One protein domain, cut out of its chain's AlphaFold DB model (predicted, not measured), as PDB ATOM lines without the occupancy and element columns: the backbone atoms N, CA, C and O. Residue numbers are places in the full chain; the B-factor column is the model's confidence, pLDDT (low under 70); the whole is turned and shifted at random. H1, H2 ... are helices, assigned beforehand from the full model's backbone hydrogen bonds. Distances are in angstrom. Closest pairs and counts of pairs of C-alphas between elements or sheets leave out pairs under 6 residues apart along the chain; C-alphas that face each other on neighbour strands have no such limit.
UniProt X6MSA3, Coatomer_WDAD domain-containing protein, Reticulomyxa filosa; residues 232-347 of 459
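Overview. This is residues 232 to 347 of the 459 residues of the protein "Coatomer_WDAD domain-containing protein" of Reticulomyxa filosa (UniProt X6MSA3). Six helices stand side by side in a zigzag row, and a long tail, residues 311 to 347, runs back along the row and past H1. The 116 printed residues hold named helices H1 to H6 in chain order and no named strand. The class is all helix; the whole is loose, radius of gyration of the C-alphas 17.2 A, spanning 64 by 34 by 19 A.

Arrangement. H2, residues 245 to 257, touches H3, residues 261 to 271, closest C-alphas Ala 255 and Arg 264, 5.6 A, opposite ways at a shallow 17 degrees. H1, residues 232 to 242, touches H2 and only just touches H3, with 3 pairs of C-alphas within 8 A; the three form an up-and-down bundle, each running against the one before. H4, residues 274 to 283, touches H3 and H5, residues 287 to 297; H5 touches H6, residues 300 to 310, closest C-alphas Tyr 291 and Ala 303, 5.2 A. Every O i to N i+4 pair is within hydrogen-bond range in H1 to H5, 6 of 7 in H6.

Along the chain. H2 measures 18.6 A. H1 begins at C-alpha 232 (-22.157, -44.628, 30.092); H6 ends at C-alpha 310 (-43.802, -58.379, 50.388).

Size, cuts and confidence. The printed part has no cut. The five links between helices are tight. Residues 311 to 342 have pLDDT under 70.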
ATOM      1  N   PHE A 232     -20.913 -45.283  29.706       86.38
ATOM      2  CA  PHE A 232     -22.157 -44.628  30.092       86.38
ATOM      3  C   PHE A 232     -22.133 -44.023  31.500       86.38
ATOM      4  O   PHE A 232     -22.818 -43.033  31.739       86.38
ATOM      5  N   GLU A 233     -21.324 -44.561  32.417       87.00
ATOM      6  CA  GLU A 233     -21.173 -43.997  33.763       87.00
ATOM      7  C   GLU A 233     -20.553 -42.600  33.705       87.00
ATOM      8  O   GLU A 233     -21.093 -41.650  34.271       87.00
ATOM      9  N   LYS A 234     -19.446 -42.442  32.964       89.31
ATOM     10  CA  LYS A 234     -18.806 -41.132  32.770       89.31
ATOM     11  C   LYS A 234     -19.716 -40.160  32.028       89.31
ATOM     12  O   LYS A 234     -19.738 -38.978  32.365       89.31
ATOM     13  N   LEU A 235     -20.488 -40.659  31.064       88.38
ATOM     14  CA  LEU A 235     -21.464 -39.856  30.333       88.38
ATOM     15  C   LEU A 235     -22.592 -39.352  31.249       88.38
ATOM     16  O   LEU A 235     -22.943 -38.178  31.201       88.38
ATOM     17  N   MET A 236     -23.104 -40.209  32.137       88.00
ATOM     18  CA  MET A 236     -24.094 -39.835  33.150       88.00
ATOM     19  C   MET A 236     -23.560 -38.733  34.073       88.00
ATOM     20  O   MET A 236     -24.268 -37.761  34.330       88.00
ATOM     21  N   TYR A 237     -22.315 -38.847  34.551       88.19
ATOM     22  CA  TYR A 237     -21.702 -37.795  35.367       88.19
ATOM     23  C   TYR A 237     -21.512 -36.491  34.591       88.19
ATOM     24  O   TYR A 237     -21.759 -35.423  35.144       88.19
ATOM     25  N   LEU A 238     -21.117 -36.564  33.317       86.94
ATOM     26  CA  LEU A 238     -20.983 -35.384  32.467       86.94
ATOM     27  C   LEU A 238     -22.323 -34.651  32.332       86.94
ATOM     28  O   LEU A 238     -22.377 -33.452  32.584       86.94
ATOM     29  N   PHE A 239     -23.401 -35.377  32.022       85.31
ATOM     30  CA  PHE A 239     -24.747 -34.806  31.916       85.31
ATOM     31  C   PHE A 239     -25.273 -34.277  33.248       85.31
ATOM     32  O   PHE A 239     -25.956 -33.262  33.268       85.31
ATOM     33  N   LEU A 240     -24.929 -34.906  34.374       84.38
ATOM     34  CA  LEU A 240     -25.271 -34.375  35.694       84.38
ATOM     35  C   LEU A 240     -24.584 -33.027  35.957       84.38
ATOM     36  O   LEU A 240     -25.213 -32.108  36.475       84.38
ATOM     37  N   LEU A 241     -23.297 -32.917  35.614       82.62
ATOM     38  CA  LEU A 241     -22.503 -31.706  35.831       82.62
ATOM     39  C   LEU A 241     -22.932 -30.560  34.911       82.62
ATOM     40  O   LEU A 241     -22.994 -29.420  35.363       82.62
ATOM     41  N   THR A 242     -23.242 -30.852  33.646       78.19
ATOM     42  CA  THR A 242     -23.781 -29.854  32.708       78.19
ATOM     43  C   THR A 242     -25.262 -29.573  32.937       78.19
ATOM     44  O   THR A 242     -25.765 -28.530  32.532       78.19
ATOM     45  N   GLY A 243     -25.952 -30.488  33.615       77.44
ATOM     46  CA  GLY A 243     -27.382 -30.447  33.871       77.44
ATOM     47  C   GLY A 243     -28.241 -30.963  32.720       77.44
ATOM     48  O   GLY A 243     -29.441 -30.776  32.800       77.44
ATOM     49  N   ASP A 244     -27.694 -31.577  31.663       78.31
ATOM     50  CA  ASP A 244     -28.431 -32.037  30.470       78.31
ATOM     51  C   ASP A 244     -29.409 -33.202  30.768       78.31
ATOM     52  O   ASP A 244     -29.144 -34.378  30.501       78.31
ATOM     53  N   PHE A 245     -30.567 -32.870  31.348       79.00
ATOM     54  CA  PHE A 245     -31.636 -33.817  31.676       79.00
ATOM     55  C   PHE A 245     -32.267 -34.503  30.446       79.00
ATOM     56  O   PHE A 245     -32.487 -35.713  30.520       79.00
ATOM     57  N   PRO A 246     -32.513 -33.824  29.302       82.12
ATOM     58  CA  PRO A 246     -33.047 -34.485  28.110       82.12
ATOM     59  C   PRO A 246     -32.152 -35.611  27.581       82.12
ATOM     60  O   PRO A 246     -32.648 -36.669  27.188       82.12
ATOM     61  N   MET A 247     -30.828 -35.417  27.569       81.75
ATOM     62  CA  MET A 247     -29.908 -36.488  27.169       81.75
ATOM     63  C   MET A 247     -29.777 -37.565  28.250       81.75
ATOM     64  O   MET A 247     -29.575 -38.737  27.921       81.75
ATOM     65  N   MET A 248     -29.960 -37.211  29.526       83.75
ATOM     66  CA  MET A 248     -30.017 -38.180  30.619       83.75
ATOM     67  C   MET A 248     -31.265 -39.085  30.544       83.75
ATOM     68  O   MET A 248     -31.157 -40.276  30.835       83.75
ATOM     69  N   ASP A 249     -32.418 -38.585  30.090       84.94
ATOM     70  CA  ASP A 249     -33.613 -39.412  29.852       84.94
ATOM     71  C   ASP A 249     -33.389 -40.423  28.713       84.94
ATOM     72  O   ASP A 249     -33.668 -41.612  28.879       84.94
ATOM     73  N   LYS A 250     -32.764 -40.005  27.602       86.19
ATOM     74  CA  LYS A 250     -32.356 -40.933  26.525       86.19
ATOM     75  C   LYS A 250     -31.398 -42.008  27.036       86.19
ATOM     76  O   LYS A 250     -31.491 -43.175  26.660       86.19
ATOM     77  N   LEU A 251     -30.475 -41.624  27.917       86.12
ATOM     78  CA  LEU A 251     -29.548 -42.551  28.554       86.12
ATOM     79  C   LEU A 251     -30.276 -43.557  29.468       86.12
ATOM     80  O   LEU A 251     -29.870 -44.717  29.543       86.12
ATOM     81  N   ALA A 252     -31.368 -43.142  30.119       85.88
ATOM     82  CA  ALA A 252     -32.223 -44.024  30.910       85.88
ATOM     83  C   ALA A 252     -32.924 -45.076  30.039       85.88
ATOM     84  O   ALA A 252     -33.028 -46.235  30.447       85.88
ATOM     85  N   ASP A 253     -33.372 -44.699  28.841       87.38
ATOM     86  CA  ASP A 253     -33.997 -45.629  27.896       87.38
ATOM     87  C   ASP A 253     -32.992 -46.656  27.359       87.38
ATOM     88  O   ASP A 253     -33.294 -47.848  27.307       87.38
ATOM     89  N   ILE A 254     -31.749 -46.241  27.094       86.31
ATOM     90  CA  ILE A 254     -30.658 -47.163  26.735       86.31
ATOM     91  C   ILE A 254     -30.348 -48.125  27.889       86.31
ATOM     92  O   ILE A 254     -30.144 -49.319  27.666       86.31
ATOM     93  N   ALA A 255     -30.338 -47.638  29.135       85.50
ATOM     94  CA  ALA A 255     -30.136 -48.492  30.306       85.50
ATOM     95  C   ALA A 255     -31.268 -49.523  30.469       85.50
ATOM     96  O   ALA A 255     -30.997 -50.672  30.815       85.50
ATOM     97  N   LYS A 256     -32.521 -49.146  30.165       85.31
ATOM     98  CA  LYS A 256     -33.666 -50.075  30.134       85.31
ATOM     99  C   LYS A 256     -33.491 -51.144  29.056       85.31
ATOM    100  O   LYS A 256     -33.727 -52.314  29.338       85.31
ATOM    101  N   GLN A 257     -33.049 -50.768  27.855       87.19
ATOM    102  CA  GLN A 257     -32.799 -51.719  26.765       87.19
ATOM    103  C   GLN A 257     -31.674 -52.712  27.094       87.19
ATOM    104  O   GLN A 257     -31.753 -53.875  26.712       87.19
ATOM    105  N   LYS A 258     -30.642 -52.274  27.825       84.06
ATOM    106  CA  LYS A 258     -29.516 -53.123  28.252       84.06
ATOM    107  C   LYS A 258     -29.769 -53.943  29.522       84.06
ATOM    108  O   LYS A 258     -28.879 -54.683  29.928       84.06
ATOM    109  N   ASP A 259     -30.936 -53.794  30.152       83.75
ATOM    110  CA  ASP A 259     -31.266 -54.346  31.478       83.75
ATOM    111  C   ASP A 259     -30.229 -53.991  32.576       83.75
ATOM    112  O   ASP A 259     -30.039 -54.727  33.546       83.75
ATOM    113  N   ASP A 260     -29.558 -52.834  32.462       85.19
ATOM    114  CA  ASP A 260     -28.644 -52.347  33.505       85.19
ATOM    115  C   ASP A 260     -29.429 -51.613  34.601       85.19
ATOM    116  O   ASP A 260     -29.706 -50.407  34.557       85.19
ATOM    117  N   LYS A 261     -29.798 -52.387  35.621       84.94
ATOM    118  CA  LYS A 261     -30.614 -51.938  36.756       84.94
ATOM    119  C   LYS A 261     -29.891 -50.914  37.631       84.94
ATOM    120  O   LYS A 261     -30.539 -50.015  38.172       84.94
ATOM    121  N   THR A 262     -28.567 -51.019  37.751       87.38
ATOM    122  CA  THR A 262     -27.747 -50.128  38.585       87.38
ATOM    123  C   THR A 262     -27.660 -48.750  37.948       87.38
ATOM    124  O   THR A 262     -27.964 -47.742  38.588       87.38
ATOM    125  N   MET A 263     -27.335 -48.700  36.656       85.75
ATOM    126  CA  MET A 263     -27.277 -47.454  35.900       85.75
ATOM    127  C   MET A 263     -28.645 -46.765  35.841       85.75
ATOM    128  O   MET A 263     -28.743 -45.565  36.107       85.75
ATOM    129  N   ARG A 264     -29.723 -47.522  35.597       86.38
ATOM    130  CA  ARG A 264     -31.098 -46.995  35.632       86.38
ATOM    131  C   ARG A 264     -31.447 -46.391  36.993       86.38
ATOM    132  O   ARG A 264     -32.063 -45.327  37.054       86.38
ATOM    133  N   TYR A 265     -31.034 -47.039  38.083       88.19
ATOM    134  CA  TYR A 265     -31.228 -46.512  39.429       88.19
ATOM    135  C   TYR A 265     -30.474 -45.190  39.637       88.19
ATOM    136  O   TYR A 265     -31.083 -44.219  40.085       88.19
ATOM    137  N   HIS A 266     -29.193 -45.111  39.262       88.31
ATOM    138  CA  HIS A 266     -28.404 -43.880  39.386       88.31
ATOM    139  C   HIS A 266     -28.982 -42.725  38.563       88.31
ATOM    140  O   HIS A 266     -29.168 -41.635  39.098       88.31
ATOM    141  N   ILE A 267     -29.372 -42.976  37.312       87.19
ATOM    142  CA  ILE A 267     -30.015 -41.967  36.463       87.19
ATOM    143  C   ILE A 267     -31.326 -41.479  37.089       87.19
ATOM    144  O   ILE A 267     -31.551 -40.279  37.217       87.19
ATOM    145  N   SER A 268     -32.173 -42.400  37.564       86.00
ATOM    146  CA  SER A 268     -33.437 -42.039  38.221       86.00
ATOM    147  C   SER A 268     -33.232 -41.224  39.505       86.00
ATOM    148  O   SER A 268     -34.049 -40.363  39.836       86.00
ATOM    149  N   LEU A 269     -32.128 -41.471  40.220       86.31
ATOM    150  CA  LEU A 269     -31.741 -40.722  41.409       86.31
ATOM    151  C   LEU A 269     -31.314 -39.296  41.049       86.31
ATOM    152  O   LEU A 269     -31.726 -38.362  41.732       86.31
ATOM    153  N   PHE A 270     -30.540 -39.131  39.976       85.31
ATOM    154  CA  PHE A 270     -30.062 -37.830  39.507       85.31
ATOM    155  C   PHE A 270     -31.164 -36.978  38.865       85.31
ATOM    156  O   PHE A 270     -31.259 -35.794  39.180       85.31
ATOM    157  N   ASN A 271     -32.064 -37.581  38.080       82.88
ATOM    158  CA  ASN A 271     -33.246 -36.899  37.529       82.88
ATOM    159  C   ASN A 271     -34.311 -36.594  38.596       82.88
ATOM    160  O   ASN A 271     -35.238 -35.826  38.352       82.88
ATOM    161  N   GLY A 272     -34.238 -37.228  39.772       81.50
ATOM    162  CA  GLY A 272     -35.292 -37.163  40.789       81.50
ATOM    163  C   GLY A 272     -36.579 -37.897  40.398       81.50
ATOM    164  O   GLY A 272     -37.614 -37.718  41.046       81.50
ATOM    165  N   ASN A 273     -36.542 -38.745  39.367       83.94
ATOM    166  CA  ASN A 273     -37.691 -39.527  38.928       83.94
ATOM    167  C   ASN A 273     -37.912 -40.731  39.858       83.94
ATOM    168  O   ASN A 273     -37.368 -41.825  39.691       83.94
ATOM    169  N   VAL A 274     -38.765 -40.520  40.860       84.38
ATOM    170  CA  VAL A 274     -39.087 -41.514  41.892       84.38
ATOM    171  C   VAL A 274     -39.782 -42.754  41.319       84.38
ATOM    172  O   VAL A 274     -39.575 -43.853  41.834       84.38
ATOM    173  N   LYS A 275     -40.596 -42.607  40.265       85.06
ATOM    174  CA  LYS A 275     -41.362 -43.722  39.684       85.06
ATOM    175  C   LYS A 275     -40.436 -44.729  39.009       85.06
ATOM    176  O   LYS A 275     -40.524 -45.922  39.293       85.06
ATOM    177  N   ASP A 276     -39.506 -44.242  38.190       84.00
ATOM    178  CA  ASP A 276     -38.508 -45.097  37.543       84.00
ATOM    179  C   ASP A 276     -37.554 -45.737  38.552       84.00
ATOM    180  O   ASP A 276     -37.201 -46.906  38.400       84.00
ATOM    181  N   ARG A 277     -37.220 -45.025  39.635       85.88
ATOM    182  CA  ARG A 277     -36.427 -45.578  40.737       85.88
ATOM    183  C   ARG A 277     -37.111 -46.768  41.404       85.88
ATOM    184  O   ARG A 277     -36.475 -47.788  41.658       85.88
ATOM    185  N   ILE A 278     -38.412 -46.650  41.685       85.31
ATOM    186  CA  ILE A 278     -39.202 -47.743  42.265       85.31
ATOM    187  C   ILE A 278     -39.270 -48.920  41.288       85.31
ATOM    188  O   ILE A 278     -39.051 -50.052  41.709       85.31
ATOM    189  N   SER A 279     -39.506 -48.664  39.997       86.62
ATOM    190  CA  SER A 279     -39.495 -49.717  38.975       86.62
ATOM    191  C   SER A 279     -38.151 -50.453  38.940       86.62
ATOM    192  O   SER A 279     -38.148 -51.674  39.008       86.62
ATOM    193  N   ALA A 280     -37.018 -49.744  38.935       86.56
ATOM    194  CA  ALA A 280     -35.693 -50.370  38.923       86.56
ATOM    195  C   ALA A 280     -35.426 -51.245  40.168       86.56
ATOM    196  O   ALA A 280     -34.831 -52.320  40.068       86.56
ATOM    197  N   LEU A 281     -35.900 -50.823  41.349       86.00
ATOM    198  CA  LEU A 281     -35.801 -51.609  42.586       86.00
ATOM    199  C   LEU A 281     -36.682 -52.866  42.552       86.00
ATOM    200  O   LEU A 281     -36.277 -53.919  43.049       86.00
ATOM    201  N   VAL A 282     -37.870 -52.766  41.952       86.44
ATOM    202  CA  VAL A 282     -38.787 -53.897  41.745       86.44
ATOM    203  C   VAL A 282     -38.187 -54.907  40.775       86.44
ATOM    204  O   VAL A 282     -38.158 -56.095  41.086       86.44
ATOM    205  N   ASP A 283     -37.627 -54.433  39.663       86.12
ATOM    206  CA  ASP A 283     -36.960 -55.266  38.657       86.12
ATOM    207  C   ASP A 283     -35.715 -55.971  39.238       86.12
ATOM    208  O   ASP A 283     -35.301 -57.035  38.772       86.12
ATOM    209  N   SER A 284     -35.132 -55.407  40.303       85.12
ATOM    210  CA  SER A 284     -34.018 -55.984  41.072       85.12
ATOM    211  C   SER A 284     -34.467 -56.919  42.209       85.12
ATOM    212  O   SER A 284     -33.629 -57.448  42.937       85.12
ATOM    213  N   GLY A 285     -35.777 -57.110  42.410       83.56
ATOM    214  CA  GLY A 285     -36.345 -57.940  43.480       83.56
ATOM    215  C   GLY A 285     -36.264 -57.327  44.887       83.56
ATOM    216  O   GLY A 285     -36.565 -57.996  45.878       83.56
ATOM    217  N   GLN A 286     -35.882 -56.052  45.007       85.44
ATOM    218  CA  GLN A 286     -35.713 -55.347  46.281       85.44
ATOM    219  C   GLN A 286     -37.001 -54.624  46.704       85.44
ATOM    220  O   GLN A 286     -37.052 -53.403  46.869       85.44
ATOM    221  N   TYR A 287     -38.058 -55.401  46.935       82.56
ATOM    222  CA  TYR A 287     -39.390 -54.884  47.271       82.56
ATOM    223  C   TYR A 287     -39.433 -54.069  48.576       82.56
ATOM    224  O   TYR A 287     -40.183 -53.101  48.672       82.56
ATOM    225  N   GLY A 288     -38.601 -54.406  49.571       82.88
ATOM    226  CA  GLY A 288     -38.537 -53.661  50.835       82.88
ATOM    227  C   GLY A 288     -38.010 -52.231  50.663       82.88
ATOM    228  O   GLY A 288     -38.555 -51.291  51.241       82.88
ATOM    229  N   LEU A 289     -36.995 -52.049  49.811       83.44
ATOM    230  CA  LEU A 289     -36.440 -50.732  49.485       83.44
ATOM    231  C   LEU A 289     -37.366 -49.946  48.556       83.44
ATOM    232  O   LEU A 289     -37.520 -48.736  48.726       83.44
ATOM    233  N   ALA A 290     -38.033 -50.628  47.622       82.31
ATOM    234  CA  ALA A 290     -39.074 -50.033  46.789       82.31
ATOM    235  C   ALA A 290     -40.230 -49.477  47.643       82.31
ATOM    236  O   ALA A 290     -40.629 -48.327  47.462       82.31
ATOM    237  N   TYR A 291     -40.703 -50.249  48.630       82.44
ATOM    238  CA  TYR A 291     -41.734 -49.827  49.581       82.44
ATOM    239  C   TYR A 291     -41.283 -48.628  50.426       82.44
ATOM    240  O   TYR A 291     -41.987 -47.623  50.492       82.44
ATOM    241  N   LEU A 292     -40.078 -48.687  51.008       83.00
ATOM    242  CA  LEU A 292     -39.509 -47.574  51.776       83.00
ATOM    243  C   LEU A 292     -39.414 -46.293  50.931       83.00
ATOM    244  O   LEU A 292     -39.756 -45.205  51.395       83.00
ATOM    245  N   THR A 293     -38.986 -46.427  49.674       81.12
ATOM    246  CA  THR A 293     -38.874 -45.314  48.727       81.12
ATOM    247  C   THR A 293     -40.245 -44.729  48.392       81.12
ATOM    248  O   THR A 293     -40.385 -43.507  48.367       81.12
ATOM    249  N   ALA A 294     -41.265 -45.564  48.179       82.00
ATOM    250  CA  ALA A 294     -42.629 -45.116  47.905       82.00
ATOM    251  C   ALA A 294     -43.232 -44.353  49.098       82.00
ATOM    252  O   ALA A 294     -43.721 -43.236  48.925       82.00
ATOM    253  N   VAL A 295     -43.099 -44.894  50.316       81.88
ATOM    254  CA  VAL A 295     -43.603 -44.264  51.550       81.88
ATOM    255  C   VAL A 295     -42.877 -42.952  51.851       81.88
ATOM    256  O   VAL A 295     -43.519 -41.943  52.126       81.88
ATOM    257  N   SER A 296     -41.545 -42.929  51.733       80.44
ATOM    258  CA  SER A 296     -40.734 -41.721  51.959       80.44
ATOM    259  C   SER A 296     -41.094 -40.582  50.993       80.44
ATOM    260  O   SER A 296     -41.066 -39.404  51.354       80.44
ATOM    261  N   ASN A 297     -41.497 -40.921  49.762       77.38
ATOM    262  CA  ASN A 297     -41.860 -39.933  48.750       77.38
ATOM    263  C   ASN A 297     -43.357 -39.574  48.712       77.38
ATOM    264  O   ASN A 297     -43.694 -38.628  48.003       77.38
ATOM    265  N   GLY A 298     -44.214 -40.250  49.490       79.00
ATOM    266  CA  GLY A 298     -45.663 -40.002  49.550       79.00
ATOM    267  C   GLY A 298     -46.482 -40.672  48.437       79.00
ATOM    268  O   GLY A 298     -47.582 -40.222  48.137       79.00
ATOM    269  N   LEU A 299     -45.953 -41.719  47.795       79.62
ATOM    270  CA  LEU A 299     -46.645 -42.481  46.747       79.62
ATOM    271  C   LEU A 299     -47.379 -43.683  47.361       79.62
ATOM    272  O   LEU A 299     -46.872 -44.807  47.346       79.62
ATOM    273  N   GLU A 300     -48.564 -43.436  47.921       75.06
ATOM    274  CA  GLU A 300     -49.345 -44.438  48.667       75.06
ATOM    275  C   GLU A 300     -49.870 -45.581  47.777       75.06
ATOM    276  O   GLU A 300     -49.792 -46.745  48.174       75.06
ATOM    277  N   ASP A 301     -50.286 -45.284  46.540       79.06
ATOM    278  CA  ASP A 301     -50.822 -46.280  45.594       79.06
ATOM    279  C   ASP A 301     -49.794 -47.363  45.237       79.06
ATOM    280  O   ASP A 301     -50.083 -48.561  45.225       79.06
ATOM    281  N   VAL A 302     -48.556 -46.937  44.964       76.88
ATOM    282  CA  VAL A 302     -47.454 -47.845  44.623       76.88
ATOM    283  C   VAL A 302     -46.979 -48.580  45.875       76.88
ATOM    284  O   VAL A 302     -46.655 -49.762  45.804       76.88
ATOM    285  N   ALA A 303     -46.986 -47.924  47.040       74.81
ATOM    286  CA  ALA A 303     -46.633 -48.559  48.307       74.81
ATOM    287  C   ALA A 303     -47.587 -49.711  48.669       74.81
ATOM    288  O   ALA A 303     -47.114 -50.759  49.111       74.81
ATOM    289  N   ALA A 304     -48.895 -49.562  48.434       76.50
ATOM    290  CA  ALA A 304     -49.882 -50.621  48.666       76.50
ATOM    291  C   ALA A 304     -49.601 -51.862  47.801       76.50
ATOM    292  O   ALA A 304     -49.477 -52.967  48.328       76.50
ATOM    293  N   GLN A 305     -49.356 -51.669  46.500       77.94
ATOM    294  CA  GLN A 305     -49.016 -52.761  45.575       77.94
ATOM    295  C   GLN A 305     -47.719 -53.492  45.959       77.94
ATOM    296  O   GLN A 305     -47.590 -54.697  45.741       77.94
ATOM    297  N   MET A 306     -46.737 -52.779  46.524       73.06
ATOM    298  CA  MET A 306     -45.490 -53.400  46.990       73.06
ATOM    299  C   MET A 306     -45.662 -54.128  48.322       73.06
ATOM    300  O   MET A 306     -45.004 -55.145  48.539       73.06
ATOM    301  N   LYS A 307     -46.550 -53.643  49.197       71.50
ATOM    302  CA  LYS A 307     -46.885 -54.299  50.466       71.50
ATOM    303  C   LYS A 307     -47.531 -55.664  50.224       71.50
ATOM    304  O   LYS A 307     -47.116 -56.638  50.847       71.50
ATOM    305  N   ASP A 308     -48.438 -55.749  49.253       75.56
ATOM    306  CA  ASP A 308     -49.081 -57.006  48.850       75.56
ATOM    307  C   ASP A 308     -48.063 -58.040  48.339       75.56
ATOM    308  O   ASP A 308     -48.184 -59.234  48.608       75.56
ATOM    309  N   LYS A 309     -47.005 -57.585  47.653       72.75
ATOM    310  CA  LYS A 309     -45.918 -58.448  47.155       72.75
ATOM    311  C   LYS A 309     -44.903 -58.860  48.228       72.75
ATOM    312  O   LYS A 309     -44.210 -59.858  48.043       72.75
ATOM    313  N   LEU A 310     -44.780 -58.110  49.326       70.06
ATOM    314  CA  LEU A 310     -43.802 -58.379  50.388       70.06
ATOM    315  C   LEU A 310     -44.320 -59.368  51.452       70.06
ATOM    316  O   LEU A 310     -43.513 -60.001  52.142       70.06
ATOM    317  N   GLY A 311     -45.647 -59.514  51.563       63.97
ATOM    318  CA  GLY A 311     -46.319 -60.290  52.609       63.97
ATOM    319  C   GLY A 311     -46.198 -59.654  54.002       63.97
ATOM    320  O   GLY A 311     -45.445 -58.700  54.195       63.97
ATOM    321  N   ASP A 312     -46.931 -60.200  54.982       56.91
ATOM    322  CA  ASP A 312     -47.046 -59.719  56.377       56.91
ATOM    323  C   ASP A 312     -45.748 -59.858  57.202       56.91
ATOM    324  O   ASP A 312     -45.700 -60.455  58.278       56.91
ATOM    325  N   LYS A 313     -44.642 -59.301  56.715       60.59
ATOM    326  CA  LYS A 313     -43.474 -59.014  57.541       60.59
ATOM    327  C   LYS A 313     -43.696 -57.625  58.117       60.59
ATOM    328  O   LYS A 313     -43.800 -56.665  57.365       60.59
ATOM    329  N   ASN A 314     -43.795 -57.510  59.441       57.31
ATOM    330  CA  ASN A 314     -43.902 -56.224  60.135       57.31
ATOM    331  C   ASN A 314     -42.672 -55.352  59.825       57.31
ATOM    332  O   ASN A 314     -41.645 -55.450  60.497       57.31
ATOM    333  N   ILE A 315     -42.757 -54.522  58.783       62.78
ATOM    334  CA  ILE A 315     -41.712 -53.566  58.419       62.78
ATOM    335  C   ILE A 315     -41.807 -52.393  59.391       62.78
ATOM    336  O   ILE A 315     -42.755 -51.608  59.347       62.78
ATOM    337  N   ILE A 316     -40.810 -52.254  60.258       66.19
ATOM    338  CA  ILE A 316     -40.645 -51.055  61.076       66.19
ATOM    339  C   ILE A 316     -39.999 -49.996  60.183       66.19
ATOM    340  O   ILE A 316     -38.843 -50.129  59.784       66.19
ATOM    341  N   LEU A 317     -40.758 -48.959  59.831       65.94
ATOM    342  CA  LEU A 317     -40.244 -47.831  59.062       65.94
ATOM    343  C   LEU A 317     -39.463 -46.888  59.996       65.94
ATOM    344  O   LEU A 317     -40.012 -46.469  61.019       65.94
ATOM    345  N   PRO A 318     -38.209 -46.526  59.678       69.31
ATOM    346  CA  PRO A 318     -37.498 -45.486  60.411       69.31
ATOM    347  C   PRO A 318     -38.171 -44.122  60.188       69.31
ATOM    348  O   PRO A 318     -38.676 -43.834  59.103       69.31
ATOM    349  N   ASN A 319     -38.178 -43.271  61.219       63.69
ATOM    350  CA  ASN A 319     -38.730 -41.917  61.134       63.69
ATOM    351  C   ASN A 319     -37.799 -41.033  60.285       63.69
ATOM    352  O   ASN A 319     -36.784 -40.546  60.781       63.69
ATOM    353  N   MET A 320     -38.110 -40.883  58.997       61.75
ATOM    354  CA  MET A 320     -37.302 -40.102  58.059       61.75
ATOM    355  C   MET A 320     -37.745 -38.629  58.040       61.75
ATOM    356  O   MET A 320     -38.949 -38.356  58.045       61.75
ATOM    357  N   PRO A 321     -36.807 -37.664  57.972       61.22
ATOM    358  CA  PRO A 321     -37.147 -36.259  57.782       61.22
ATOM    359  C   PRO A 321     -37.844 -36.067  56.427       61.22
ATOM    360  O   PRO A 321     -37.350 -36.509  55.391       61.22
ATOM    361  N   LYS A 322     -39.011 -35.415  56.436       59.59
ATOM    362  CA  LYS A 322     -39.841 -35.181  55.237       59.59
ATOM    363  C   LYS A 322     -39.276 -34.099  54.311       59.59
ATOM    364  O   LYS A 322     -39.690 -34.013  53.155       59.59
ATOM    365  N   GLU A 323     -38.345 -33.297  54.815       54.16
ATOM    366  CA  GLU A 323     -37.832 -32.091  54.172       54.16
ATOM    367  C   GLU A 323     -36.360 -32.270  53.796       54.16
ATOM    368  O   GLU A 323     -35.484 -32.421  54.644       54.16
ATOM    369  N   GLY A 324     -36.107 -32.271  52.492       58.06
ATOM    370  CA  GLY A 324     -34.784 -32.310  51.886       58.06
ATOM    371  C   GLY A 324     -34.921 -32.088  50.385       58.06
ATOM    372  O   GLY A 324     -35.919 -32.503  49.789       58.06
ATOM    373  N   LEU A 325     -33.946 -31.408  49.778       55.88
ATOM    374  CA  LEU A 325     -33.880 -31.234  48.328       55.88
ATOM    375  C   LEU A 325     -33.829 -32.631  47.688       55.88
ATOM    376  O   LEU A 325     -32.868 -33.374  47.880       55.88
ATOM    377  N   ARG A 326     -34.908 -33.032  47.007       66.25
ATOM    378  CA  ARG A 326     -35.047 -34.384  46.429       66.25
ATOM    379  C   ARG A 326     -34.306 -34.545  45.104       66.25
ATOM    380  O   ARG A 326     -34.189 -35.661  44.606       66.25
ATOM    381  N   THR A 327     -33.827 -33.435  44.564       66.94
ATOM    382  CA  THR A 327     -33.066 -33.334  43.329       66.94
ATOM    383  C   THR A 327     -31.775 -32.571  43.595       66.94
ATOM    384  O   THR A 327     -31.756 -31.676  44.449       66.94
ATOM    385  N   PRO A 328     -30.691 -32.900  42.877       68.62
ATOM    386  CA  PRO A 328     -29.513 -32.049  42.871       68.62
ATOM    387  C   PRO A 328     -29.889 -30.635  42.379       68.62
ATOM    388  O   PRO A 328     -30.789 -30.496  41.544       68.62
ATOM    389  N   PRO A 329     -29.249 -29.574  42.904       69.00
ATOM    390  CA  PRO A 329     -29.465 -28.218  42.411       69.00
ATOM    391  C   PRO A 329     -29.052 -28.128  40.937       69.00
ATOM    392  O   PRO A 329     -28.021 -28.673  40.545       69.00
ATOM    393  N   GLN A 330     -29.856 -27.441  40.125       67.12
ATOM    394  CA  GLN A 330     -29.554 -27.261  38.706       67.12
ATOM    395  C   GLN A 330     -28.358 -26.308  38.531       67.12
ATOM    396  O   GLN A 330     -28.306 -25.276  39.211       67.12
ATOM    397  N   PRO A 331     -27.394 -26.629  37.651       66.00
ATOM    398  CA  PRO A 331     -26.261 -25.751  37.387       66.00
ATOM    399  C   PRO A 331     -26.717 -24.438  36.729       66.00
ATOM    400  O   PRO A 331     -27.585 -24.427  35.862       66.00
ATOM    401  N   VAL A 332     -26.117 -23.319  37.160       61.94
ATOM    402  CA  VAL A 332     -26.442 -21.951  36.693       61.94
ATOM    403  C   VAL A 332     -25.968 -21.705  35.255       61.94
ATOM    404  O   VAL A 332     -26.566 -20.912  34.536       61.94
ATOM    405  N   PHE A 333     -24.905 -22.397  34.841       56.62
ATOM    406  CA  PHE A 333     -24.379 -22.394  33.480       56.62
ATOM    407  C   PHE A 333     -24.498 -23.808  32.920       56.62
ATOM    408  O   PHE A 333     -23.883 -24.737  33.436       56.62
ATOM    409  N   GLY A 334     -25.321 -23.959  31.891       55.50
ATOM    410  CA  GLY A 334     -25.607 -25.230  31.243       55.50
ATOM    411  C   GLY A 334     -26.427 -25.008  29.969       55.50
ATOM    412  O   GLY A 334     -26.832 -23.874  29.695       55.50
ATOM    413  N   PRO A 335     -26.719 -26.073  29.209       52.69
ATOM    414  CA  PRO A 335     -27.344 -26.025  27.881       52.69
ATOM    415  C   PRO A 335     -28.802 -25.517  27.856       52.69
ATOM    416  O   PRO A 335     -29.480 -25.625  26.842       52.69
ATOM    417  N   PHE A 336     -29.299 -24.968  28.969       48.59
ATOM    418  CA  PHE A 336     -30.649 -24.415  29.139       48.59
ATOM    419  C   PHE A 336     -30.730 -22.906  28.939       48.59
ATOM    420  O   PHE A 336     -31.815 -22.332  29.002       48.59
ATOM    421  N   THR A 337     -29.591 -22.251  28.743       51.44
ATOM    422  CA  THR A 337     -29.544 -20.831  28.408       51.44
ATOM    423  C   THR A 337     -29.210 -20.725  26.932       51.44
ATOM    424  O   THR A 337     -28.149 -21.195  26.540       51.44
ATOM    425  N   ASP A 338     -30.043 -20.043  26.140       52.06
ATOM    426  CA  ASP A 338     -29.808 -19.756  24.708       52.06
ATOM    427  C   ASP A 338     -28.446 -19.068  24.430       52.06
ATOM    428  O   ASP A 338     -28.024 -18.917  23.289       52.06
ATOM    429  N   GLN A 339     -27.752 -18.624  25.483       49.44
ATOM    430  CA  GLN A 339     -26.446 -17.961  25.463       49.44
ATOM    431  C   GLN A 339     -25.267 -18.884  25.823       49.44
ATOM    432  O   GLN A 339     -24.112 -18.504  25.627       49.44
ATOM    433  N   ALA A 340     -25.520 -20.068  26.385       51.62
ATOM    434  CA  ALA A 340     -24.479 -20.985  26.828       51.62
ATOM    435  C   ALA A 340     -24.128 -21.943  25.687       51.62
ATOM    436  O   ALA A 340     -24.764 -22.982  25.509       51.62
ATOM    437  N   LYS A 341     -23.086 -21.599  24.920       56.00
ATOM    438  CA  LYS A 341     -22.392 -22.589  24.090       56.00
ATOM    439  C   LYS A 341     -22.007 -23.760  24.997       56.00
ATOM    440  O   LYS A 341     -21.518 -23.547  26.103       56.00
ATOM    441  N   TYR A 342     -22.268 -24.980  24.535       64.50
ATOM    442  CA  TYR A 342     -22.037 -26.220  25.285       64.50
ATOM    443  C   TYR A 342     -20.607 -26.348  25.842       64.50
ATOM    444  O   TYR A 342     -20.390 -27.050  26.828       64.50
ATOM    445  N   ASP A 343     -19.646 -25.666  25.225       72.31
ATOM    446  CA  ASP A 343     -18.245 -25.692  25.608       72.31
ATOM    447  C   ASP A 343     -17.894 -24.642  26.661       72.31
ATOM    448  O   ASP A 343     -18.389 -23.513  26.662       72.31
ATOM    449  N   TRP A 344     -16.960 -25.010  27.538       78.50
ATOM    450  CA  TRP A 344     -16.406 -24.088  28.519       78.50
ATOM    451  C   TRP A 344     -15.802 -22.861  27.816       78.50
ATOM    452  O   TRP A 344     -15.060 -23.033  26.843       78.50
ATOM    453  N   PRO A 345     -16.067 -21.627  28.290       78.62
ATOM    454  CA  PRO A 345     -15.574 -20.422  27.638       78.62
ATOM    455  C   PRO A 345     -14.047 -20.439  27.573       78.62
ATOM    456  O   PRO A 345     -13.357 -20.536  28.592       78.62
ATOM    457  N   ARG A 346     -13.517 -20.337  26.354       73.31
ATOM    458  CA  ARG A 346     -12.077 -20.285  26.099       73.31
ATOM    459  C   ARG A 346     -11.660 -18.855  25.822       73.31
ATOM    460  O   ARG A 346     -12.390 -18.084  25.206       73.31
ATOM    461  N   THR A 347     -10.462 -18.506  26.273       79.38
ATOM    462  CA  THR A 347      -9.800 -17.314  25.746       79.38
ATOM    463  C   THR A 347      -9.439 -17.619  24.300       79.38
ATOM    464  O   THR A 347      -8.812 -18.647  24.044       79.38
TER     465      THR A 347